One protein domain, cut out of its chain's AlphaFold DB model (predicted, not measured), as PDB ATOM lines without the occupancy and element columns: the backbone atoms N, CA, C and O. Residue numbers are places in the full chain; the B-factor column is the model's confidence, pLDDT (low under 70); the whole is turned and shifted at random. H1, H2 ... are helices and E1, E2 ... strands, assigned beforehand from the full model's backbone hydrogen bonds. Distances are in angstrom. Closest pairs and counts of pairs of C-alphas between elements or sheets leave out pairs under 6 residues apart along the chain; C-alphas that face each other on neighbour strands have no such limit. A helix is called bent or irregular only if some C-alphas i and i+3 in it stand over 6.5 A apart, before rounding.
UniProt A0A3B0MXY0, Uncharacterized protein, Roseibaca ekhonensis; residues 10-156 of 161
ATOM      1  N   LYS A  10      -8.777 -23.930   9.588       61.41
ATOM      2  CA  LYS A  10      -8.261 -23.234  10.772       61.41
ATOM      3  C   LYS A  10      -8.643 -23.957  12.056       61.41
ATOM      4  O   LYS A  10      -7.765 -24.189  12.877       61.41
ATOM      5  N   ILE A  11      -9.907 -24.362  12.189       58.56
ATOM      6  CA  ILE A  11     -10.396 -25.108  13.355       58.56
ATOM      7  C   ILE A  11      -9.703 -26.471  13.409       58.56
ATOM      8  O   ILE A  11      -9.157 -26.846  14.441       58.56
ATOM      9  N   PHE A  12      -9.595 -27.157  12.268       62.91
ATOM     10  CA  PHE A  12      -8.880 -28.429  12.172       62.91
ATOM     11  C   PHE A  12      -7.420 -28.337  12.660       62.91
ATOM     12  O   PHE A  12      -6.958 -29.179  13.430       62.91
ATOM     13  N   LYS A  13      -6.688 -27.284  12.261       63.19
ATOM     14  CA  LYS A  13      -5.296 -27.054  12.694       63.19
ATOM     15  C   LYS A  13      -5.151 -26.773  14.187       63.19
ATOM     16  O   LYS A  13      -4.093 -27.047  14.741       63.19
ATOM     17  N   GLU A  14      -6.159 -26.178  14.810       57.62
ATOM     18  CA  GLU A  14      -6.127 -25.844  16.235       57.62
ATOM     19  C   GLU A  14      -6.425 -27.066  17.115       57.62
ATOM     20  O   GLU A  14      -5.889 -27.167  18.218       57.62
ATOM     21  N   CYS A  15      -7.233 -28.008  16.623       59.56
ATOM     22  CA  CYS A  15      -7.705 -29.156  17.400       59.56
ATOM     23  C   CYS A  15      -6.863 -30.425  17.212       59.56
ATOM     24  O   CYS A  15      -6.785 -31.277  18.102       59.56
ATOM     25  N   VAL A  16      -6.194 -30.564  16.066       63.47
ATOM     26  CA  VAL A  16      -5.259 -31.664  15.844       63.47
ATOM     27  C   VAL A  16      -3.867 -31.242  16.300       63.47
ATOM     28  O   VAL A  16      -3.141 -30.543  15.598       63.47
ATOM     29  N   SER A  17      -3.483 -31.692  17.496       60.69
ATOM     30  CA  SER A  17      -2.181 -31.358  18.091       60.69
ATOM     31  C   SER A  17      -0.992 -31.892  17.298       60.69
ATOM     32  O   SER A  17       0.067 -31.264  17.278       60.69
ATOM     33  N   ALA A  18      -1.161 -33.044  16.647       62.56
ATOM     34  CA  ALA A  18      -0.165 -33.613  15.756       62.56
ATOM     35  C   ALA A  18      -0.805 -34.602  14.775       62.56
ATOM     36  O   ALA A  18      -1.588 -35.468  15.164       62.56
ATOM     37  N   ILE A  19      -0.399 -34.510  13.507       62.41
ATOM     38  CA  ILE A  19      -0.571 -35.572  12.513       62.41
ATOM     39  C   ILE A  19       0.824 -36.013  12.108       62.41
ATOM     40  O   ILE A  19       1.580 -35.238  11.523       62.41
ATOM     41  N   THR A  20       1.174 -37.257  12.420       61.28
ATOM     42  CA  THR A  20       2.413 -37.853  11.920       61.28
ATOM     43  C   THR A  20       2.080 -38.710  10.713       61.28
ATOM     44  O   THR A  20       1.397 -39.726  10.831       61.28
ATOM     45  N   LEU A  21       2.575 -38.290   9.552       58.44
ATOM     46  CA  LEU A  21       2.445 -39.011   8.293       58.44
ATOM     47  C   LEU A  21       3.723 -39.823   8.060       58.44
ATOM     48  O   LEU A  21       4.813 -39.246   8.021       58.44
ATOM     49  N   LYS A  22       3.622 -41.144   7.880       58.06
ATOM     50  CA  LYS A  22       4.758 -41.952   7.414       58.06
ATOM     51  C   LYS A  22       4.645 -42.180   5.907       58.06
ATOM     52  O   LYS A  22       3.709 -42.820   5.441       58.06
ATOM     53  N   GLY A  23       5.613 -41.672   5.145       59.31
ATOM     54  CA  GLY A  23       5.679 -41.837   3.687       59.31
ATOM     55  C   GLY A  23       6.075 -40.551   2.957       59.31
ATOM     56  O   GLY A  23       6.358 -39.532   3.584       59.31
ATOM     57  N   ARG A  24       6.115 -40.588   1.617       52.38
ATOM     58  CA  ARG A  24       6.319 -39.388   0.781       52.38
ATOM     59  C   ARG A  24       4.963 -38.768   0.407       52.38
ATOM     60  O   ARG A  24       4.269 -39.431  -0.355       52.38
ATOM     61  N   PRO A  25       4.611 -37.546   0.865       56.81
ATOM     62  CA  PRO A  25       3.307 -36.922   0.607       56.81
ATOM     63  C   PRO A  25       3.019 -36.779  -0.895       56.81
ATOM     64  O   PRO A  25       3.794 -36.138  -1.605       56.81
ATOM     65  N   GLN A  26       1.921 -37.376  -1.373       57.53
ATOM     66  CA  GLN A  26       1.429 -37.277  -2.757       57.53
ATOM     67  C   GLN A  26      -0.106 -37.351  -2.794       57.53
ATOM     68  O   GLN A  26      -0.648 -38.385  -2.436       57.53
ATOM     69  N   GLY A  27      -0.795 -36.304  -3.256       66.75
ATOM     70  CA  GLY A  27      -2.267 -36.271  -3.315       66.75
ATOM     71  C   GLY A  27      -2.899 -35.361  -2.257       66.75
ATOM     72  O   GLY A  27      -2.229 -34.481  -1.707       66.75
ATOM     73  N   LEU A  28      -4.198 -35.537  -2.014       71.62
ATOM     74  CA  LEU A  28      -4.985 -34.753  -1.058       71.62
ATOM     75  C   LEU A  28      -4.825 -35.281   0.377       71.62
ATOM     76  O   LEU A  28      -4.521 -36.449   0.609       71.62
ATOM     77  N   LEU A  29      -5.052 -34.409   1.366       66.62
ATOM     78  CA  LEU A  29      -4.967 -34.775   2.786       66.62
ATOM     79  C   LEU A  29      -5.962 -35.884   3.156       66.62
ATOM     80  O   LEU A  29      -5.611 -36.781   3.910       66.62
ATOM     81  N   GLU A  30      -7.176 -35.834   2.613       66.19
ATOM     82  CA  GLU A  30      -8.224 -36.838   2.835       66.19
ATOM     83  C   GLU A  30      -7.830 -38.223   2.294       66.19
ATOM     84  O   GLU A  30      -7.961 -39.231   2.991       66.19
ATOM     85  N   GLU A  31      -7.252 -38.260   1.089       67.62
ATOM     86  CA  GLU A  31      -6.692 -39.477   0.486       67.62
ATOM     87  C   GLU A  31      -5.592 -40.051   1.386       67.62
ATOM     88  O   GLU A  31      -5.568 -41.242   1.689       67.62
ATOM     89  N   TRP A  32      -4.729 -39.181   1.917       68.50
ATOM     90  CA  TRP A  32      -3.681 -39.577   2.850       68.50
ATOM     91  C   TRP A  32      -4.238 -40.140   4.151       68.50
ATOM     92  O   TRP A  32      -3.843 -41.240   4.530       68.50
ATOM     93  N   LEU A  33      -5.165 -39.427   4.803       68.06
ATOM     94  CA  LEU A  33      -5.850 -39.843   6.038       68.06
ATOM     95  C   LEU A  33      -6.486 -41.235   5.919       68.06
ATOM     96  O   LEU A  33      -6.552 -41.969   6.907       68.06
ATOM     97  N   THR A  34      -6.867 -41.624   4.706       66.62
ATOM     98  CA  THR A  34      -7.465 -42.926   4.415       66.62
ATOM     99  C   THR A  34      -6.403 -43.995   4.107       66.62
ATOM    100  O   THR A  34      -6.398 -45.072   4.716       66.62
ATOM    101  N   GLU A  35      -5.460 -43.699   3.209       65.69
ATOM    102  CA  GLU A  35      -4.580 -44.698   2.583       65.69
ATOM    103  C   GLU A  35      -3.204 -44.863   3.250       65.69
ATOM    104  O   GLU A  35      -2.603 -45.936   3.166       65.69
ATOM    105  N   ALA A  36      -2.689 -43.845   3.944       60.94
ATOM    106  CA  ALA A  36      -1.349 -43.883   4.527       60.94
ATOM    107  C   ALA A  36      -1.323 -44.428   5.973       60.94
ATOM    108  O   ALA A  36      -2.334 -44.505   6.685       60.94
ATOM    109  N   GLU A  37      -0.124 -44.815   6.431       62.22
ATOM    110  CA  GLU A  37       0.129 -45.075   7.850       62.22
ATOM    111  C   GLU A  37       0.252 -43.726   8.567       62.22
ATOM    112  O   GLU A  37       1.293 -43.061   8.541       62.22
ATOM    113  N   ILE A  38      -0.858 -43.304   9.166       61.94
ATOM    114  CA  ILE A  38      -0.987 -42.012   9.829       61.94
ATOM    115  C   ILE A  38      -1.307 -42.225  11.293       61.94
ATOM    116  O   ILE A  38      -2.050 -43.134  11.663       61.94
ATOM    117  N   ILE A  39      -0.718 -41.366  12.117       64.25
ATOM    118  CA  ILE A  39      -1.015 -41.244  13.536       64.25
ATOM    119  C   ILE A  39      -1.631 -39.867  13.753       64.25
ATOM    120  O   ILE A  39      -0.987 -38.855  13.469       64.25
ATOM    121  N   VAL A  40      -2.868 -39.844  14.249       64.69
ATOM    122  CA  VAL A  40      -3.572 -38.609  14.609       64.69
ATOM    123  C   VAL A  40      -3.663 -38.490  16.128       64.69
ATOM    124  O   VAL A  40      -4.098 -39.432  16.797       64.69
ATOM    125  N   ASN A  41      -3.274 -37.320  16.644       66.56
ATOM    126  CA  ASN A  41      -3.402 -36.946  18.049       66.56
ATOM    127  C   ASN A  41      -4.347 -35.748  18.188       66.56
ATOM    128  O   ASN A  41      -4.031 -34.635  17.748       66.56
ATOM    129  N   VAL A  42      -5.491 -35.962  18.834       63.78
ATOM    130  CA  VAL A  42      -6.531 -34.942  19.019       63.78
ATOM    131  C   VAL A  42      -6.389 -34.301  20.396       63.78
ATOM    132  O   VAL A  42      -6.439 -34.990  21.415       63.78
ATOM    133  N   ALA A  43      -6.223 -32.979  20.424       68.94
ATOM    134  CA  ALA A  43      -6.167 -32.188  21.649       68.94
ATOM    135  C   ALA A  43      -7.465 -31.392  21.853       68.94
ATOM    136  O   ALA A  43      -8.262 -31.249  20.924       68.94
ATOM    137  N   PRO A  44      -7.693 -30.853  23.065       63.38
ATOM    138  CA  PRO A  44      -8.779 -29.914  23.296       63.38
ATOM    139  C   PRO A  44      -8.684 -28.711  22.350       63.38
ATOM    140  O   PRO A  44      -7.617 -28.112  22.213       63.38
ATOM    141  N   GLY A  45      -9.809 -28.337  21.752       63.31
ATOM    142  CA  GLY A  45      -9.954 -27.175  20.882       63.31
ATOM    143  C   GLY A  45     -11.036 -26.221  21.393       63.31
ATOM    144  O   GLY A  45     -11.797 -26.561  22.302       63.31
ATOM    145  N   PRO A  46     -11.129 -24.996  20.860       56.75
ATOM    146  CA  PRO A  46     -12.215 -24.087  21.206       56.75
ATOM    147  C   PRO A  46     -13.555 -24.678  20.738       56.75
ATOM    148  O   PRO A  46     -13.865 -24.696  19.549       56.75
ATOM    149  N   ARG A  47     -14.375 -25.171  21.673       56.12
ATOM    150  CA  ARG A  47     -15.738 -25.625  21.359       56.12
ATOM    151  C   ARG A  47     -16.617 -24.406  21.093       56.12
ATOM    152  O   ARG A  47     -16.438 -23.406  21.781       56.12
ATOM    153  N   LYS A  48     -17.542 -24.485  20.116       47.50
ATOM    154  CA  LYS A  48     -18.488 -23.424  19.678       47.50
ATOM    155  C   LYS A  48     -18.775 -22.392  20.788       47.50
ATOM    156  O   LYS A  48     -19.705 -22.553  21.571       47.50
ATOM    157  N   GLY A  49     -17.965 -21.334  20.873       49.53
ATOM    158  CA  GLY A  49     -18.043 -20.375  21.974       49.53
ATOM    159  C   GLY A  49     -16.688 -19.792  22.403       49.53
ATOM    160  O   GLY A  49     -15.636 -20.293  22.025       49.53
ATOM    161  N   PRO A  50     -16.691 -18.681  23.161       40.03
ATOM    162  CA  PRO A  50     -15.534 -17.790  23.200       40.03
ATOM    163  C   PRO A  50     -14.495 -18.030  24.308       40.03
ATOM    164  O   PRO A  50     -13.662 -17.138  24.465       40.03
ATOM    165  N   LYS A  51     -14.524 -19.094  25.136       52.50
ATOM    166  CA  LYS A  51     -13.723 -19.038  26.385       52.50
ATOM    167  C   LYS A  51     -12.851 -20.208  26.839       52.50
ATOM    168  O   LYS A  51     -11.880 -19.892  27.514       52.50
ATOM    169  N   GLU A  52     -13.052 -21.476  26.480       56.28
ATOM    170  CA  GLU A  52     -12.131 -22.530  26.959       56.28
ATOM    171  C   GLU A  52     -11.912 -23.640  25.929       56.28
ATOM    172  O   GLU A  52     -12.834 -24.021  25.207       56.28
ATOM    173  N   ALA A  53     -10.676 -24.151  25.870       54.28
ATOM    174  CA  ALA A  53     -10.350 -25.350  25.114       54.28
ATOM    175  C   ALA A  53     -11.025 -26.547  25.796       54.28
ATOM    176  O   ALA A  53     -10.715 -26.872  26.942       54.28
ATOM    177  N   ARG A  54     -11.973 -27.164  25.098       60.75
ATOM    178  CA  ARG A  54     -12.716 -28.355  25.519       60.75
ATOM    179  C   ARG A  54     -12.407 -29.493  24.556       60.75
ATOM    180  O   ARG A  54     -11.836 -29.227  23.497       60.75
ATOM    181  N   PRO A  55     -12.711 -30.754  24.892       62.25
ATOM    182  CA  PRO A  55     -12.541 -31.812  23.913       62.25
ATOM    183  C   PRO A  55     -13.292 -31.437  22.639       62.25
ATOM    184  O   PRO A  55     -14.430 -30.968  22.686       62.25
ATOM    185  N   TRP A  56     -12.586 -31.526  21.520       63.69
ATOM    186  CA  TRP A  56     -13.094 -31.035  20.244       63.69
ATOM    187  C   TRP A  56     -14.046 -32.030  19.586       63.69
ATOM    188  O   TRP A  56     -14.921 -31.619  18.834       63.69
ATOM    189  N   LEU A  57     -13.872 -33.312  19.900       68.50
ATOM    190  CA  LEU A  57     -14.569 -34.416  19.270       68.50
ATOM    191  C   LEU A  57     -15.575 -35.013  20.246       68.50
ATOM    192  O   LEU A  57     -15.196 -35.447  21.340       68.50
ATOM    193  N   ALA A  58     -16.843 -35.016  19.855       70.69
ATOM    194  CA  ALA A  58     -17.865 -35.756  20.575       70.69
ATOM    195  C   ALA A  58     -17.831 -37.232  20.143       70.69
ATOM    196  O   ALA A  58     -17.414 -37.552  19.028       70.69
ATOM    197  N   VAL A  59     -18.190 -38.152  21.043       71.88
ATOM    198  CA  VAL A  59     -18.115 -39.592  20.729       71.88
ATOM    199  C   VAL A  59     -19.007 -39.957  19.536       71.88
ATOM    200  O   VAL A  59     -18.613 -40.782  18.725       71.88
ATOM    201  N   ASP A  60     -20.173 -39.336  19.394       72.31
ATOM    202  CA  ASP A  60     -21.122 -39.557  18.297       72.31
ATOM    203  C   ASP A  60     -20.598 -39.086  16.930       72.31
ATOM    204  O   ASP A  60     -20.894 -39.706  15.912       72.31
ATOM    205  N   GLU A  61     -19.746 -38.059  16.896       72.19
ATOM    206  CA  GLU A  61     -19.118 -37.578  15.656       72.19
ATOM    207  C   GLU A  61     -18.073 -38.567  15.091       72.19
ATOM    208  O   GLU A  61     -17.693 -38.467  13.924       72.19
ATOM    209  N   LEU A  62     -17.601 -39.543  15.880       73.94
ATOM    210  CA  LEU A  62     -16.604 -40.530  15.432       73.94
ATOM    211  C   LEU A  62     -17.133 -41.488  14.363       73.94
ATOM    212  O   LEU A  62     -16.348 -41.950  13.533       73.94
ATOM    213  N   ASP A  63     -18.434 -41.783  14.380       72.00
ATOM    214  CA  ASP A  63     -19.062 -42.715  13.436       72.00
ATOM    215  C   ASP A  63     -19.025 -42.179  11.991       72.00
ATOM    216  O   ASP A  63     -19.044 -42.951  11.030       72.00
ATOM    217  N   GLU A  64     -18.894 -40.860  11.821       71.50
ATOM    218  CA  GLU A  64     -18.831 -40.191  10.517       71.50
ATOM    219  C   GLU A  64     -17.388 -39.994  10.010       71.50
ATOM    220  O   GLU A  64     -17.164 -39.632   8.852       71.50
ATOM    221  N   MET A  65     -16.378 -40.268  10.845       73.69
ATOM    222  CA  MET A  65     -14.974 -40.013  10.520       73.69
ATOM    223  C   MET A  65     -14.273 -41.259   9.970       73.69
ATOM    224  O   MET A  65     -13.791 -42.113  10.715       73.69
ATOM    225  N   LEU A  66     -14.086 -41.310   8.646       73.12
ATOM    226  CA  LEU A  66     -13.405 -42.417   7.945       73.12
ATOM    227  C   LEU A  66     -11.980 -42.714   8.460       73.12
ATOM    228  O   LEU A  66     -11.471 -43.827   8.318       73.12
ATOM    229  N   TRP A  67     -11.333 -41.729   9.082       76.12
ATOM    230  CA  TRP A  67      -9.983 -41.830   9.638       76.12
ATOM    231  C   TRP A  67      -9.951 -42.035  11.161       76.12
ATOM    232  O   TRP A  67      -8.858 -42.090  11.724       76.12
ATOM    233  N   ALA A  68     -11.092 -42.208  11.843       80.94
ATOM    234  CA  ALA A  68     -11.147 -42.444  13.294       80.94
ATOM    235  C   ALA A  68     -10.264 -43.626  13.730       80.94
ATOM    236  O   ALA A  68      -9.546 -43.560  14.731       80.94
ATOM    237  N   SER A  69     -10.204 -44.667  12.897       83.38
ATOM    238  CA  SER A  69      -9.329 -45.825  13.103       83.38
ATOM    239  C   SER A  69      -7.834 -45.493  13.117       83.38
ATOM    240  O   SER A  69      -7.046 -46.322  13.554       83.38
ATOM    241  N   LYS A  70      -7.403 -44.316  12.653       82.75
ATOM    242  CA  LYS A  70      -5.995 -43.874  12.628       82.75
ATOM    243  C   LYS A  70      -5.593 -43.079  13.878       82.75
ATOM    244  O   LYS A  70      -4.417 -42.750  14.052       82.75
ATOM    245  N   ILE A  71      -6.550 -42.751  14.744       82.94
ATOM    246  CA  ILE A  71      -6.306 -41.989  15.969       82.94
ATOM    247  C   ILE A  71      -5.531 -42.859  16.966       82.94
ATOM    248  O   ILE A  71      -5.878 -44.016  17.207       82.94
ATOM    249  N   ARG A  72      -4.460 -42.302  17.545       86.81
ATOM    250  CA  ARG A  72      -3.656 -42.958  18.597       86.81
ATOM    251  C   ARG A  72      -3.865 -42.333  19.956       86.81
ATOM    252  O   ARG A  72      -3.897 -43.049  20.956       86.81
ATOM    253  N   GLU A  73      -4.040 -41.021  19.983       85.62
ATOM    254  CA  GLU A  73      -4.309 -40.275  21.200       85.62
ATOM    255  C   GLU A  73      -5.502 -39.354  20.980       85.62
ATOM    256  O   GLU A  73      -5.557 -38.626  19.986       85.62
ATOM    257  N   ALA A  74      -6.462 -39.382  21.902       82.38
ATOM    258  CA  ALA A  74      -7.657 -38.559  21.785       82.38
ATOM    259  C   ALA A  74      -8.059 -37.922  23.111       82.38
ATOM    260  O   ALA A  74      -8.016 -38.557  24.169       82.38
ATOM    261  N   VAL A  75      -8.514 -36.674  23.035       81.62
ATOM    262  CA  VAL A  75      -9.291 -36.027  24.088       81.62
ATOM    263  C   VAL A  75     -10.685 -35.767  23.540       81.62
ATOM    264  O   VAL A  75     -10.839 -34.956  22.626       81.62
ATOM    265  N   ILE A  76     -11.681 -36.468  24.079       80.25
ATOM    266  CA  ILE A  76     -13.059 -36.469  23.573       80.25
ATOM    267  C   ILE A  76     -14.068 -36.132  24.670       80.25
ATOM    268  O   ILE A  76     -13.750 -36.172  25.862       80.25
ATOM    269  N   GLU A  77     -15.281 -35.783  24.260       78.88
ATOM    270  CA  GLU A  77     -16.386 -35.443  25.151       78.88
ATOM    271  C   GLU A  77     -17.562 -36.405  24.974       78.88
ATOM    272  O   GLU A  77     -17.852 -36.852  23.865       78.88
ATOM    273  N   SER A  78     -18.256 -36.697  26.070       78.50
ATOM    274  CA  SER A  78     -19.509 -37.441  26.085       78.50
ATOM    275  C   SER A  78     -20.483 -36.774  27.057       78.50
ATOM    276  O   SER A  78     -20.086 -36.371  28.150       78.50
ATOM    277  N   ASP A  79     -21.757 -36.655  26.688       69.69
ATOM    278  CA  ASP A  79     -22.754 -36.030  27.563       69.69
ATOM    279  C   ASP A  79     -23.103 -36.953  28.740       69.69
ATOM    280  O   ASP A  79     -22.831 -36.612  29.888       69.69
ATOM    281  N   HIS A  80     -23.619 -38.153  28.461       66.94
ATOM    282  CA  HIS A  80     -24.056 -39.123  29.478       66.94
ATOM    283  C   HIS A  80     -23.549 -40.549  29.233       66.94
ATOM    284  O   HIS A  80     -24.063 -41.488  29.827       66.94
ATOM    285  N   LEU A  81     -22.540 -40.735  28.373       72.00
ATOM    286  CA  LEU A  81     -22.060 -42.054  27.916       72.00
ATOM    287  C   LEU A  81     -23.054 -42.840  27.044       72.00
ATOM    288  O   LEU A  81     -22.666 -43.865  26.493       72.00
ATOM    289  N   GLU A  82     -24.280 -42.335  26.865       62.50
ATOM    290  CA  GLU A  82     -25.347 -42.920  26.034       62.50
ATOM    291  C   GLU A  82     -24.898 -43.217  24.590       62.50
ATOM    292  O   GLU A  82     -25.325 -44.194  23.978       62.50
ATOM    293  N   THR A  83     -23.997 -42.403  24.038       66.25
ATOM    294  CA  THR A  83     -23.499 -42.518  22.661       66.25
ATOM    295  C   THR A  83     -22.072 -43.053  22.614       66.25
ATOM    296  O   THR A  83     -21.177 -42.429  22.060       66.25
ATOM    297  N   SER A  84     -21.825 -44.229  23.195       71.44
ATOM    298  CA  SER A  84     -20.501 -44.872  23.173       71.44
ATOM    299  C   SER A  84     -20.176 -45.643  21.881       71.44
ATOM    300  O   SER A  84     -19.109 -46.250  21.801       71.44
ATOM    301  N   SER A  85     -21.061 -45.644  20.871       73.69
ATOM    302  CA  SER A  85     -20.871 -46.375  19.601       73.69
ATOM    303  C   SER A  85     -19.612 -45.940  18.853       73.69
ATOM    304  O   SER A  85     -18.822 -46.782  18.426       73.69
ATOM    305  N   GLY A  86     -19.357 -44.636  18.796       76.56
ATOM    306  CA  GLY A  86     -18.202 -44.090  18.095       76.56
ATOM    307  C   GLY A  86     -16.852 -44.529  18.658       76.56
ATOM    308  O   GLY A  86     -15.859 -44.570  17.930       76.56
ATOM    309  N   LEU A  87     -16.791 -44.962  19.924       83.75
ATOM    310  CA  LEU A  87     -15.566 -45.531  20.494       83.75
ATOM    311  C   LEU A  87     -15.116 -46.787  19.741       83.75
ATOM    312  O   LEU A  87     -13.915 -47.007  19.614       83.75
ATOM    313  N   PHE A  88     -16.039 -47.577  19.184       82.94
ATOM    314  CA  PHE A  88     -15.683 -48.766  18.402       82.94
ATOM    315  C   PHE A  88     -14.905 -48.423  17.123       82.94
ATOM    316  O   PHE A  88     -14.176 -49.271  16.606       82.94
ATOM    317  N   MET A  89     -14.990 -47.181  16.636       84.00
ATOM    318  CA  MET A  89     -14.216 -46.724  15.479       84.00
ATOM    319  C   MET A  89     -12.735 -46.482  15.813       84.00
ATOM    320  O   MET A  89     -11.890 -46.469  14.916       84.00
ATOM    321  N   LEU A  90     -12.378 -46.359  17.096       85.81
ATOM    322  CA  LEU A  90     -11.037 -46.017  17.583       85.81
ATOM    323  C   LEU A  90     -10.097 -47.235  17.711       85.81
ATOM    324  O   LEU A  90      -9.339 -47.368  18.670       85.81
ATOM    325  N   SER A  91     -10.102 -48.136  16.726       86.69
ATOM    326  CA  SER A  91      -9.428 -49.449  16.798       86.69
ATOM    327  C   SER A  91      -7.910 -49.422  17.050       86.69
ATOM    328  O   SER A  91      -7.337 -50.421  17.487       86.69
ATOM    329  N   ASN A  92      -7.234 -48.297  16.792       87.44
ATOM    330  CA  ASN A  92      -5.796 -48.144  17.026       87.44
ATOM    331  C   ASN A  92      -5.428 -47.268  18.230       87.44
ATOM    332  O   ASN A  92      -4.236 -47.007  18.425       87.44
ATOM    333  N   LEU A  93      -6.413 -46.841  19.016       89.19
ATOM    334  CA  LEU A  93      -6.240 -45.905  20.115       89.19
ATOM    335  C   LEU A  93      -5.380 -46.486  21.234       89.19
ATOM    336  O   LEU A  93      -5.622 -47.583  21.730       89.19
ATOM    337  N   GLU A  94      -4.382 -45.715  21.649       91.06
ATOM    338  CA  GLU A  94      -3.426 -46.077  22.693       91.06
ATOM    339  C   GLU A  94      -3.654 -45.261  23.967       91.06
ATOM    340  O   GLU A  94      -3.451 -45.775  25.072       91.06
ATOM    341  N   ARG A  95      -4.101 -44.005  23.831       89.25
ATOM    342  CA  ARG A  95      -4.408 -43.112  24.954       89.25
ATOM    343  C   ARG A  95      -5.707 -42.357  24.721       89.25
ATOM    344  O   ARG A  95      -5.898 -41.769  23.661       89.25
ATOM    345  N   ILE A  96      -6.560 -42.294  25.736       88.88
ATOM    346  CA  ILE A  96      -7.794 -41.512  25.666       88.88
ATOM    347  C   ILE A  96      -8.062 -40.745  26.954       88.88
ATOM    348  O   ILE A  96      -7.863 -41.259  28.054       88.88
ATOM    349  N   THR A  97      -8.521 -39.504  26.807       87.88
ATOM    350  CA  THR A  97      -9.136 -38.721  27.880       87.88
ATOM    351  C   THR A  97     -10.573 -38.407  27.496       87.88
ATOM    352  O   THR A  97     -10.802 -37.816  26.446       87.88
ATOM    353  N   ILE A  98     -11.529 -38.790  28.335       86.50
ATOM    354  CA  ILE A  98     -12.962 -38.633  28.079       86.50
ATOM    355  C   ILE A  98     -13.522 -37.692  29.133       86.50
ATOM    356  O   ILE A  98     -13.432 -37.982  30.325       86.50
ATOM    357  N   PHE A  99     -14.081 -36.569  28.703       84.06
ATOM    358  CA  PHE A  99     -14.811 -35.665  29.582       84.06
ATOM    359  C   PHE A  99     -16.280 -36.043  29.545       84.06
ATOM    360  O   PHE A  99     -16.874 -36.067  28.470       84.06
ATOM    361  N   VAL A 100     -16.851 -36.327  30.711       83.31
ATOM    362  CA  VAL A 100     -18.278 -36.586  30.850       83.31
ATOM    363  C   VAL A 100     -18.949 -35.360  31.443       83.31
ATOM    364  O   VAL A 100     -18.620 -34.957  32.564       83.31
ATOM    365  N   LEU A 101     -19.836 -34.736  30.669       75.56
ATOM    366  CA  LEU A 101     -20.488 -33.487  31.066       75.56
ATOM    367  C   LEU A 101     -21.636 -33.703  32.055       75.56
ATOM    368  O   LEU A 101     -21.882 -32.844  32.904       75.56
ATOM    369  N   GLY A 102     -22.323 -34.836  31.946       73.00
ATOM    370  CA  GLY A 102     -23.402 -35.246  32.826       73.00
ATOM    371  C   GLY A 102     -22.915 -35.633  34.219       73.00
ATOM    372  O   GLY A 102     -21.788 -36.091  34.416       73.00
ATOM    373  N   ASP A 103     -23.791 -35.455  35.205       72.94
ATOM    374  CA  ASP A 103     -23.552 -35.827  36.600       72.94
ATOM    375  C   ASP A 103     -24.358 -37.051  37.065       72.94
ATOM    376  O   ASP A 103     -24.220 -37.485  38.210       72.94
ATOM    377  N   SER A 104     -25.148 -37.628  36.159       72.75
ATOM    378  CA  SER A 104     -25.929 -38.846  36.345       72.75
ATOM    379  C   SER A 104     -25.645 -39.816  35.203       72.75
ATOM    380  O   SER A 104     -25.589 -39.403  34.042       72.75
ATOM    381  N   PHE A 105     -25.507 -41.098  35.542       78.19
ATOM    382  CA  PHE A 105     -25.230 -42.183  34.604       78.19
ATOM    383  C   PHE A 105     -26.271 -43.282  34.801       78.19
ATOM    384  O   PHE A 105     -26.509 -43.683  35.943       78.19
ATOM    385  N   ALA A 106     -26.877 -43.780  33.724       80.94
ATOM    386  CA  ALA A 106     -27.663 -45.003  33.814       80.94
ATOM    387  C   ALA A 106     -26.729 -46.223  33.821       80.94
ATOM    388  O   ALA A 106     -25.701 -46.232  33.141       80.94
ATOM    389  N   ASP A 107     -27.098 -47.275  34.555       81.19
ATOM    390  CA  ASP A 107     -26.297 -48.507  34.631       81.19
ATOM    391  C   ASP A 107     -26.056 -49.134  33.246       81.19
ATOM    392  O   ASP A 107     -24.963 -49.625  32.964       81.19
ATOM    393  N   SER A 108     -27.047 -49.056  32.351       81.25
ATOM    394  CA  SER A 108     -26.944 -49.524  30.962       81.25
ATOM    395  C   SER A 108     -25.894 -48.773  30.142       81.25
ATOM    396  O   SER A 108     -25.187 -49.380  29.333       81.25
ATOM    397  N   ASP A 109     -25.775 -47.464  30.350       81.94
ATOM    398  CA  ASP A 109     -24.831 -46.619  29.615       81.94
ATOM    399  C   ASP A 109     -23.412 -46.852  30.127       81.94
ATOM    400  O   ASP A 109     -22.470 -46.950  29.342       81.94
ATOM    401  N   LEU A 110     -23.259 -47.041  31.445       82.94
ATOM    402  CA  LEU A 110     -21.989 -47.438  32.049       82.94
ATOM    403  C   LEU A 110     -21.498 -48.773  31.496       82.94
ATOM    404  O   LEU A 110     -20.327 -48.880  31.135       82.94
ATOM    405  N   GLU A 111     -22.372 -49.778  31.422       83.31
ATOM    406  CA  GLU A 111     -22.017 -51.101  30.904       83.31
ATOM    407  C   GLU A 111     -21.625 -51.022  29.424       83.31
ATOM    408  O   GLU A 111     -20.585 -51.548  29.021       83.31
ATOM    409  N   THR A 112     -22.409 -50.308  28.612       83.06
ATOM    410  CA  THR A 112     -22.136 -50.147  27.176       83.06
ATOM    411  C   THR A 112     -20.813 -49.417  26.949       83.06
ATOM    412  O   THR A 112     -19.986 -49.858  26.146       83.06
ATOM    413  N   PHE A 113     -20.562 -48.354  27.709       85.75
ATOM    414  CA  PHE A 113     -19.315 -47.607  27.654       85.75
ATOM    415  C   PHE A 113     -18.114 -48.443  28.098       85.75
ATOM    416  O   PHE A 113     -17.074 -48.435  27.436       85.75
ATOM    417  N   GLN A 114     -18.244 -49.189  29.200       86.12
ATOM    418  CA  GLN A 114     -17.183 -50.073  29.676       86.12
ATOM    419  C   GLN A 114     -16.838 -51.117  28.618       86.12
ATOM    420  O   GLN A 114     -15.671 -51.245  28.250       86.12
ATOM    421  N   ASN A 115     -17.850 -51.774  28.053       85.81
ATOM    422  CA  ASN A 115     -17.668 -52.733  26.970       85.81
ATOM    423  C   ASN A 115     -16.961 -52.093  25.766       85.81
ATOM    424  O   ASN A 115     -16.031 -52.681  25.216       85.81
ATOM    425  N   ALA A 116     -17.345 -50.880  25.361       85.75
ATOM    426  CA  ALA A 116     -16.730 -50.198  24.225       85.75
ATOM    427  C   ALA A 116     -15.230 -49.934  24.440       85.75
ATOM    428  O   ALA A 116     -14.413 -50.248  23.576       85.75
ATOM    429  N   ILE A 117     -14.845 -49.424  25.613       87.94
ATOM    430  CA  ILE A 117     -13.433 -49.167  25.930       87.94
ATOM    431  C   ILE A 117     -12.665 -50.486  26.151       87.94
ATOM    432  O   ILE A 117     -11.490 -50.574  25.793       87.94
ATOM    433  N   GLU A 118     -13.286 -51.538  26.701       86.69
ATOM    434  CA  GLU A 118     -12.638 -52.851  26.863       86.69
ATOM    435  C   GLU A 118     -12.251 -53.471  25.510       86.69
ATOM    436  O   GLU A 118     -11.177 -54.073  25.403       86.69
ATOM    437  N   ASN A 119     -13.061 -53.229  24.474       87.19
ATOM    438  CA  ASN A 119     -12.801 -53.638  23.091       87.19
ATOM    439  C   ASN A 119     -11.666 -52.853  22.400       87.19
ATOM    440  O   ASN A 119     -11.240 -53.225  21.305       87.19
ATOM    441  N   LEU A 120     -11.116 -51.802  23.018       89.06
ATOM    442  CA  LEU A 120      -9.976 -51.064  22.470       89.06
ATOM    443  C   LEU A 120      -8.669 -51.816  22.731       89.06
ATOM    444  O   LEU A 120      -7.936 -51.544  23.682       89.06
ATOM    445  N   GLU A 121      -8.346 -52.790  21.882       89.25
ATOM    446  CA  GLU A 121      -7.219 -53.715  22.074       89.25
ATOM    447  C   GLU A 121      -5.851 -53.041  22.271       89.25
ATOM    448  O   GLU A 121      -4.991 -53.599  22.953       89.25
ATOM    449  N   LYS A 122      -5.631 -51.841  21.728       91.12
ATOM    450  CA  LYS A 122      -4.348 -51.123  21.836       91.12
ATOM    451  C   LYS A 122      -4.293 -50.116  22.981       91.12
ATOM    452  O   LYS A 122      -3.240 -49.521  23.215       91.12
ATOM    453  N   LEU A 123      -5.394 -49.947  23.712       91.94
ATOM    454  CA  LEU A 123      -5.486 -48.967  24.778       91.94
ATOM    455  C   LEU A 123      -4.505 -49.307  25.899       91.94
ATOM    456  O   LEU A 123      -4.492 -50.416  26.429       91.94
ATOM    457  N   SER A 124      -3.703 -48.320  26.275       91.88
ATOM    458  CA  SER A 124      -2.740 -48.408  27.372       91.88
ATOM    459  C   SER A 124      -3.020 -47.380  28.466       91.88
ATOM    460  O   SER A 124      -2.650 -47.606  29.618       91.88
ATOM    461  N   HIS A 125      -3.680 -46.263  28.132       92.38
ATOM    462  CA  HIS A 125      -4.016 -45.208  29.088       92.38
ATOM    463  C   HIS A 125      -5.449 -44.704  28.905       92.38
ATOM    464  O   HIS A 125      -5.812 -44.235  27.827       92.38
ATOM    465  N   LEU A 126      -6.221 -44.733  29.987       91.44
ATOM    466  CA  LEU A 126      -7.587 -44.227  30.071       91.44
ATOM    467  C   LEU A 126      -7.669 -43.139  31.143       91.44
ATOM    468  O   LEU A 126      -7.298 -43.362  32.292       91.44
ATOM    469  N   SER A 127      -8.193 -41.971  30.794       90.44
ATOM    470  CA  SER A 127      -8.532 -40.926  31.758       90.44
ATOM    471  C   SER A 127      -9.996 -40.542  31.598       90.44
ATOM    472  O   SER A 127     -10.418 -40.191  30.502       90.44
ATOM    473  N   ILE A 128     -10.762 -40.569  32.684       89.12
ATOM    474  CA  ILE A 128     -12.153 -40.102  32.709       89.12
ATOM    475  C   ILE A 128     -12.211 -38.850  33.578       89.12
ATOM    476  O   ILE A 128     -11.777 -38.859  34.733       89.12
ATOM    477  N   VAL A 129     -12.718 -37.760  33.019       88.00
ATOM    478  CA  VAL A 129     -12.888 -36.479  33.698       88.00
ATOM    479  C   VAL A 129     -14.378 -36.240  33.876       88.00
ATOM    480  O   VAL A 129     -15.102 -36.155  32.895       88.00
ATOM    481  N   VAL A 130     -14.839 -36.144  35.118       87.38
ATOM    482  CA  VAL A 130     -16.263 -35.964  35.445       87.38
ATOM    483  C   VAL A 130     -16.500 -34.679  36.236       87.38
ATOM    484  O   VAL A 130     -15.570 -34.078  36.792       87.38
ATOM    485  N   ALA A 131     -17.761 -34.265  36.345       84.38
ATOM    486  CA  ALA A 131     -18.154 -33.218  37.279       84.38
ATOM    487  C   ALA A 131     -17.795 -33.597  38.737       84.38
ATOM    488  O   ALA A 131     -17.868 -34.771  39.114       84.38
ATOM    489  N   PRO A 132     -17.451 -32.633  39.616       86.44
ATOM    490  CA  PRO A 132     -17.127 -32.922  41.015       86.44
ATOM    491  C   PRO A 132     -18.206 -33.692  41.785       86.44
ATOM    492  O   PRO A 132     -17.868 -34.531  42.617       86.44
ATOM    493  N   SER A 133     -19.484 -33.430  41.496       84.62
ATOM    494  CA  SER A 133     -20.635 -34.134  42.081       84.62
ATOM    495  C   SER A 133     -20.674 -35.620  41.712       84.62
ATOM    496  O   SER A 133     -21.101 -36.435  42.524       84.62
ATOM    497  N   ALA A 134     -20.171 -35.976  40.532       85.50
ATOM    498  CA  ALA A 134     -20.186 -37.328  39.984       85.50
ATOM    499  C   ALA A 134     -18.935 -38.155  40.331       85.50
ATOM    500  O   ALA A 134     -18.895 -39.354  40.069       85.50
ATOM    501  N   LEU A 135     -17.905 -37.548  40.936       87.75
ATOM    502  CA  LEU A 135     -16.609 -38.200  41.169       87.75
ATOM    503  C   LEU A 135     -16.709 -39.468  42.021       87.75
ATOM    504  O   LEU A 135     -16.062 -40.467  41.711       87.75
ATOM    505  N   ALA A 136     -17.457 -39.404  43.126       87.44
ATOM    506  CA  ALA A 136     -17.585 -40.531  44.046       87.44
ATOM    507  C   ALA A 136     -18.260 -41.716  43.348       87.44
ATOM    508  O   ALA A 136     -17.718 -42.818  43.347       87.44
ATOM    509  N   TYR A 137     -19.370 -41.434  42.667       87.56
ATOM    510  CA  TYR A 137     -20.117 -42.412  41.892       87.56
ATOM    511  C   TYR A 137     -19.259 -43.035  40.783       87.56
ATOM    512  O   TYR A 137     -19.165 -44.256  40.684       87.56
ATOM    513  N   ALA A 138     -18.557 -42.208  40.002       86.19
ATOM    514  CA  ALA A 138     -17.679 -42.673  38.934       86.19
ATOM    515  C   ALA A 138     -16.576 -43.607  39.466       86.19
ATOM    516  O   ALA A 138     -16.337 -44.671  38.905       86.19
ATOM    517  N   LYS A 139     -15.924 -43.264  40.582       87.81
ATOM    518  CA  LYS A 139     -14.883 -44.123  41.175       87.81
ATOM    519  C   LYS A 139     -15.400 -45.468  41.672       87.81
ATOM    520  O   LYS A 139     -14.638 -46.429  41.679       87.81
ATOM    521  N   GLU A 140     -16.648 -45.515  42.118       87.75
ATOM    522  CA  GLU A 140     -17.281 -46.741  42.596       87.75
ATOM    523  C   GLU A 140     -17.690 -47.662  41.439       87.75
ATOM    524  O   GLU A 140     -17.501 -48.873  41.531       87.75
ATOM    525  N   HIS A 141     -18.178 -47.096  40.331       84.94
ATOM    526  CA  HIS A 141     -18.804 -47.871  39.254       84.94
ATOM    527  C   HIS A 141     -17.883 -48.132  38.048       84.94
ATOM    528  O   HIS A 141     -18.045 -49.147  37.370       84.94
ATOM    529  N   PHE A 142     -16.878 -47.288  37.781       82.50
ATOM    530  CA  PHE A 142     -15.877 -47.542  36.733       82.50
ATOM    531  C   PHE A 142     -14.747 -48.435  37.242       82.50
ATOM    532  O   PHE A 142     -13.701 -47.961  37.699       82.50
ATOM    533  N   VAL A 143     -14.943 -49.748  37.124       76.31
ATOM    534  CA  VAL A 143     -13.954 -50.751  37.532       76.31
ATOM    535  C   VAL A 143     -13.288 -51.354  36.299       76.31
ATOM    536  O   VAL A 143     -13.846 -52.233  35.647       76.31
ATOM    537  N   TRP A 144     -12.062 -50.914  35.998       79.19
ATOM    538  CA  TRP A 144     -11.290 -51.454  34.875       79.19
ATOM    539  C   TRP A 144     -10.659 -52.801  35.232       79.19
ATOM    540  O   TRP A 144      -9.798 -52.873  36.110       79.19
ATOM    541  N   LYS A 145     -11.064 -53.878  34.549       71.75
ATOM    542  CA  LYS A 145     -10.564 -55.240  34.825       71.75
ATOM    543  C   LYS A 145      -9.406 -55.662  33.923       71.75
ATOM    544  O   LYS A 145      -8.730 -56.650  34.208       71.75
ATOM    545  N   ARG A 146      -9.159 -54.924  32.839       76.06
ATOM    546  CA  ARG A 146      -8.137 -55.277  31.855       76.06
ATOM    547  C   ARG A 146      -6.729 -54.966  32.365       76.06
ATOM    548  O   ARG A 146      -6.383 -53.814  32.621       76.06
ATOM    549  N   SER A 147      -5.901 -56.002  32.471       68.31
ATOM    550  CA  SER A 147      -4.492 -55.865  32.836       68.31
ATOM    551  C   SER A 147      -3.712 -55.080  31.772       68.31
ATOM    552  O   SER A 147      -3.970 -55.194  30.575       68.31
ATOM    553  N   GLY A 148      -2.752 -54.261  32.212       77.50
ATOM    554  CA  GLY A 148      -1.890 -53.469  31.325       77.50
ATOM    555  C   GLY A 148      -2.434 -52.093  30.924       77.50
ATOM    556  O   GLY A 148      -1.697 -51.328  30.308       77.50
ATOM    557  N   VAL A 149      -3.665 -51.741  31.313       86.25
ATOM    558  CA  VAL A 149      -4.215 -50.389  31.128       86.25
ATOM    559  C   VAL A 149      -3.997 -49.565  32.395       86.25
ATOM    560  O   VAL A 149      -4.440 -49.939  33.479       86.25
ATOM    561  N   THR A 150      -3.337 -48.418  32.262       89.56
ATOM    562  CA  THR A 150      -3.305 -47.403  33.321       89.56
ATOM    563  C   THR A 150      -4.585 -46.584  33.239       89.56
ATOM    564  O   THR A 150      -4.837 -45.963  32.208       89.56
ATOM    565  N   TYR A 151      -5.386 -46.557  34.305       90.50
ATOM    566  CA  TYR A 151      -6.626 -45.782  34.334       90.50
ATOM    567  C   TYR A 151      -6.629 -44.734  35.452       90.50
ATOM    568  O   TYR A 151      -6.071 -44.948  36.529       90.50
ATOM    569  N   ALA A 152      -7.262 -43.593  35.191       90.56
ATOM    570  CA  ALA A 152      -7.453 -42.524  36.161       90.56
ATOM    571  C   ALA A 152      -8.848 -41.904  36.024       90.56
ATOM    572  O   ALA A 152      -9.348 -41.711  34.918       90.56
ATOM    573  N   ILE A 153      -9.455 -41.556  37.160       89.06
ATOM    574  CA  ILE A 153     -10.711 -40.802  37.215       89.06
ATOM    575  C   ILE A 153     -10.445 -39.520  37.993       89.06
ATOM    576  O   ILE A 153     -10.060 -39.559  39.169       89.06
ATOM    577  N   ALA A 154     -10.627 -38.391  37.323       89.06
ATOM    578  CA  ALA A 154     -10.375 -37.061  37.845       89.06
ATOM    579  C   ALA A 154     -11.625 -36.189  37.718       89.06
ATOM    580  O   ALA A 154     -12.587 -36.526  37.033       89.06
ATOM    581  N   THR A 155     -11.606 -35.047  38.391       85.12
ATOM    582  CA  THR A 155     -12.591 -33.994  38.161       85.12
ATOM    583  C   THR A 155     -12.031 -32.958  37.212       85.12
ATOM    584  O   THR A 155     -10.809 -32.790  37.131       85.12
ATOM    585  N   GLU A 156     -12.910 -32.220  36.532       71.00
ATOM    586  CA  GLU A 156     -12.488 -30.977  35.893       71.00
ATOM    587  C   GLU A 156     -11.819 -30.100  36.955       71.00
ATOM    588  O   GLU A 156     -12.446 -29.597  37.896       71.00
TER     589      GLU A 156
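Overview. This is residues 10 to 156 of the 161 residues of an uncharacterized protein of Roseibaca ekhonensis (UniProt A0A3B0MXY0). The chain is wound in stacked right-handed turns: strands E2 to E6 lie side by side and parallel, in chain order, as one wall, and stretches with H3, H4 and H5 return at a distance from it. H6 covers E5 and E6 at one end, while antiparallel E1 extends the wall at the other, with H1 and H2 near it. The printed part has 147 residues, with six named helices and six named strands in the order H1 E1 H2 E2 H3 E3 H4 E4 H5 E5 H6 E6. The mixed sheet runs E1 E2 E3 E4 E5 E6; the class is mixed, helices and strands. The whole is compact, with a radius of gyration of the C-alphas of 15.6 A and spans of 50 by 39 by 23 A.

Arrangement. E3, residues 71 to 78, and E4, residues 95 to 100, are parallel at 7 degrees, with N 76 and O 97 2.9 A apart. E5, residues 125 to 130, parallels E4, with N 98 to O 127 at 2.8 A. E6, residues 150 to 155, parallels E5, with N 128 to O 152 at 2.9 A. E2, residues 37 to 42, parallels E3 at 33 degrees, with N 72 to O 40 at 3.0 A; E3 bends by 60 degrees at residue 75. E1, residues 16 to 22, is antiparallel to E2, with N 20 to O 39 at 2.9 A. The sheet is twisted. E2, H3, E3; E3, H4, E4; E4, H5, E5; and E5, H6, E6 are strand-helix-strand units, parallel neighbour strands with a helix between, each with a right-handed crossover. H6, residues 132 to 141, is on one face of the sheet, two layers, over E5 and E6 and along the strands, at a height over the sheet of 8.3 A. H3, residues 60 to 64, H4, residues 85 to 89, and H5, residues 107 to 118, are not on it. H4 touches H3, Gly 86 to Leu 62 by C-alphas at 4.7 A; H5 touches H4 with residues 116 to 117 alone, the closest C-alphas, of Ala 116 and Phe 88, being 6.1 A apart. H1, residues 10 to 15, and H2, residues 29 to 35, only graze the sheet. In H1, H2 and H5 every O i to N i+4 pair is within hydrogen-bond range; H6 has 4 of 6, H3 0 of 1 with 1 of 2 O i to N i+3 pairs, and H4 0 of 1 with 2 of 2.

Along the chain. H1 begins at C-alpha 10, (-8.261, -23.234, 10.772). E3 spans 17.2 A, E6 17.0 A, E1 16.7 A and H5 16.3 A. H6, 15.1 A, is irregular: C-alphas 133 and 136 are 7.4 A apart. E6 ends at C-alpha 155, (-12.591, -33.994, 38.161).

Size, cuts and confidence. The C-alphas farthest apart, of Gln 26 and Ala 136, are 50.6 A apart. The printed part has no cut. The link E2 to H3, residues 43 to 59, is long. Mean pLDDT of the printed part is 75.2; 52 residues are under 70, among them 10 to 27 and 29 to 57.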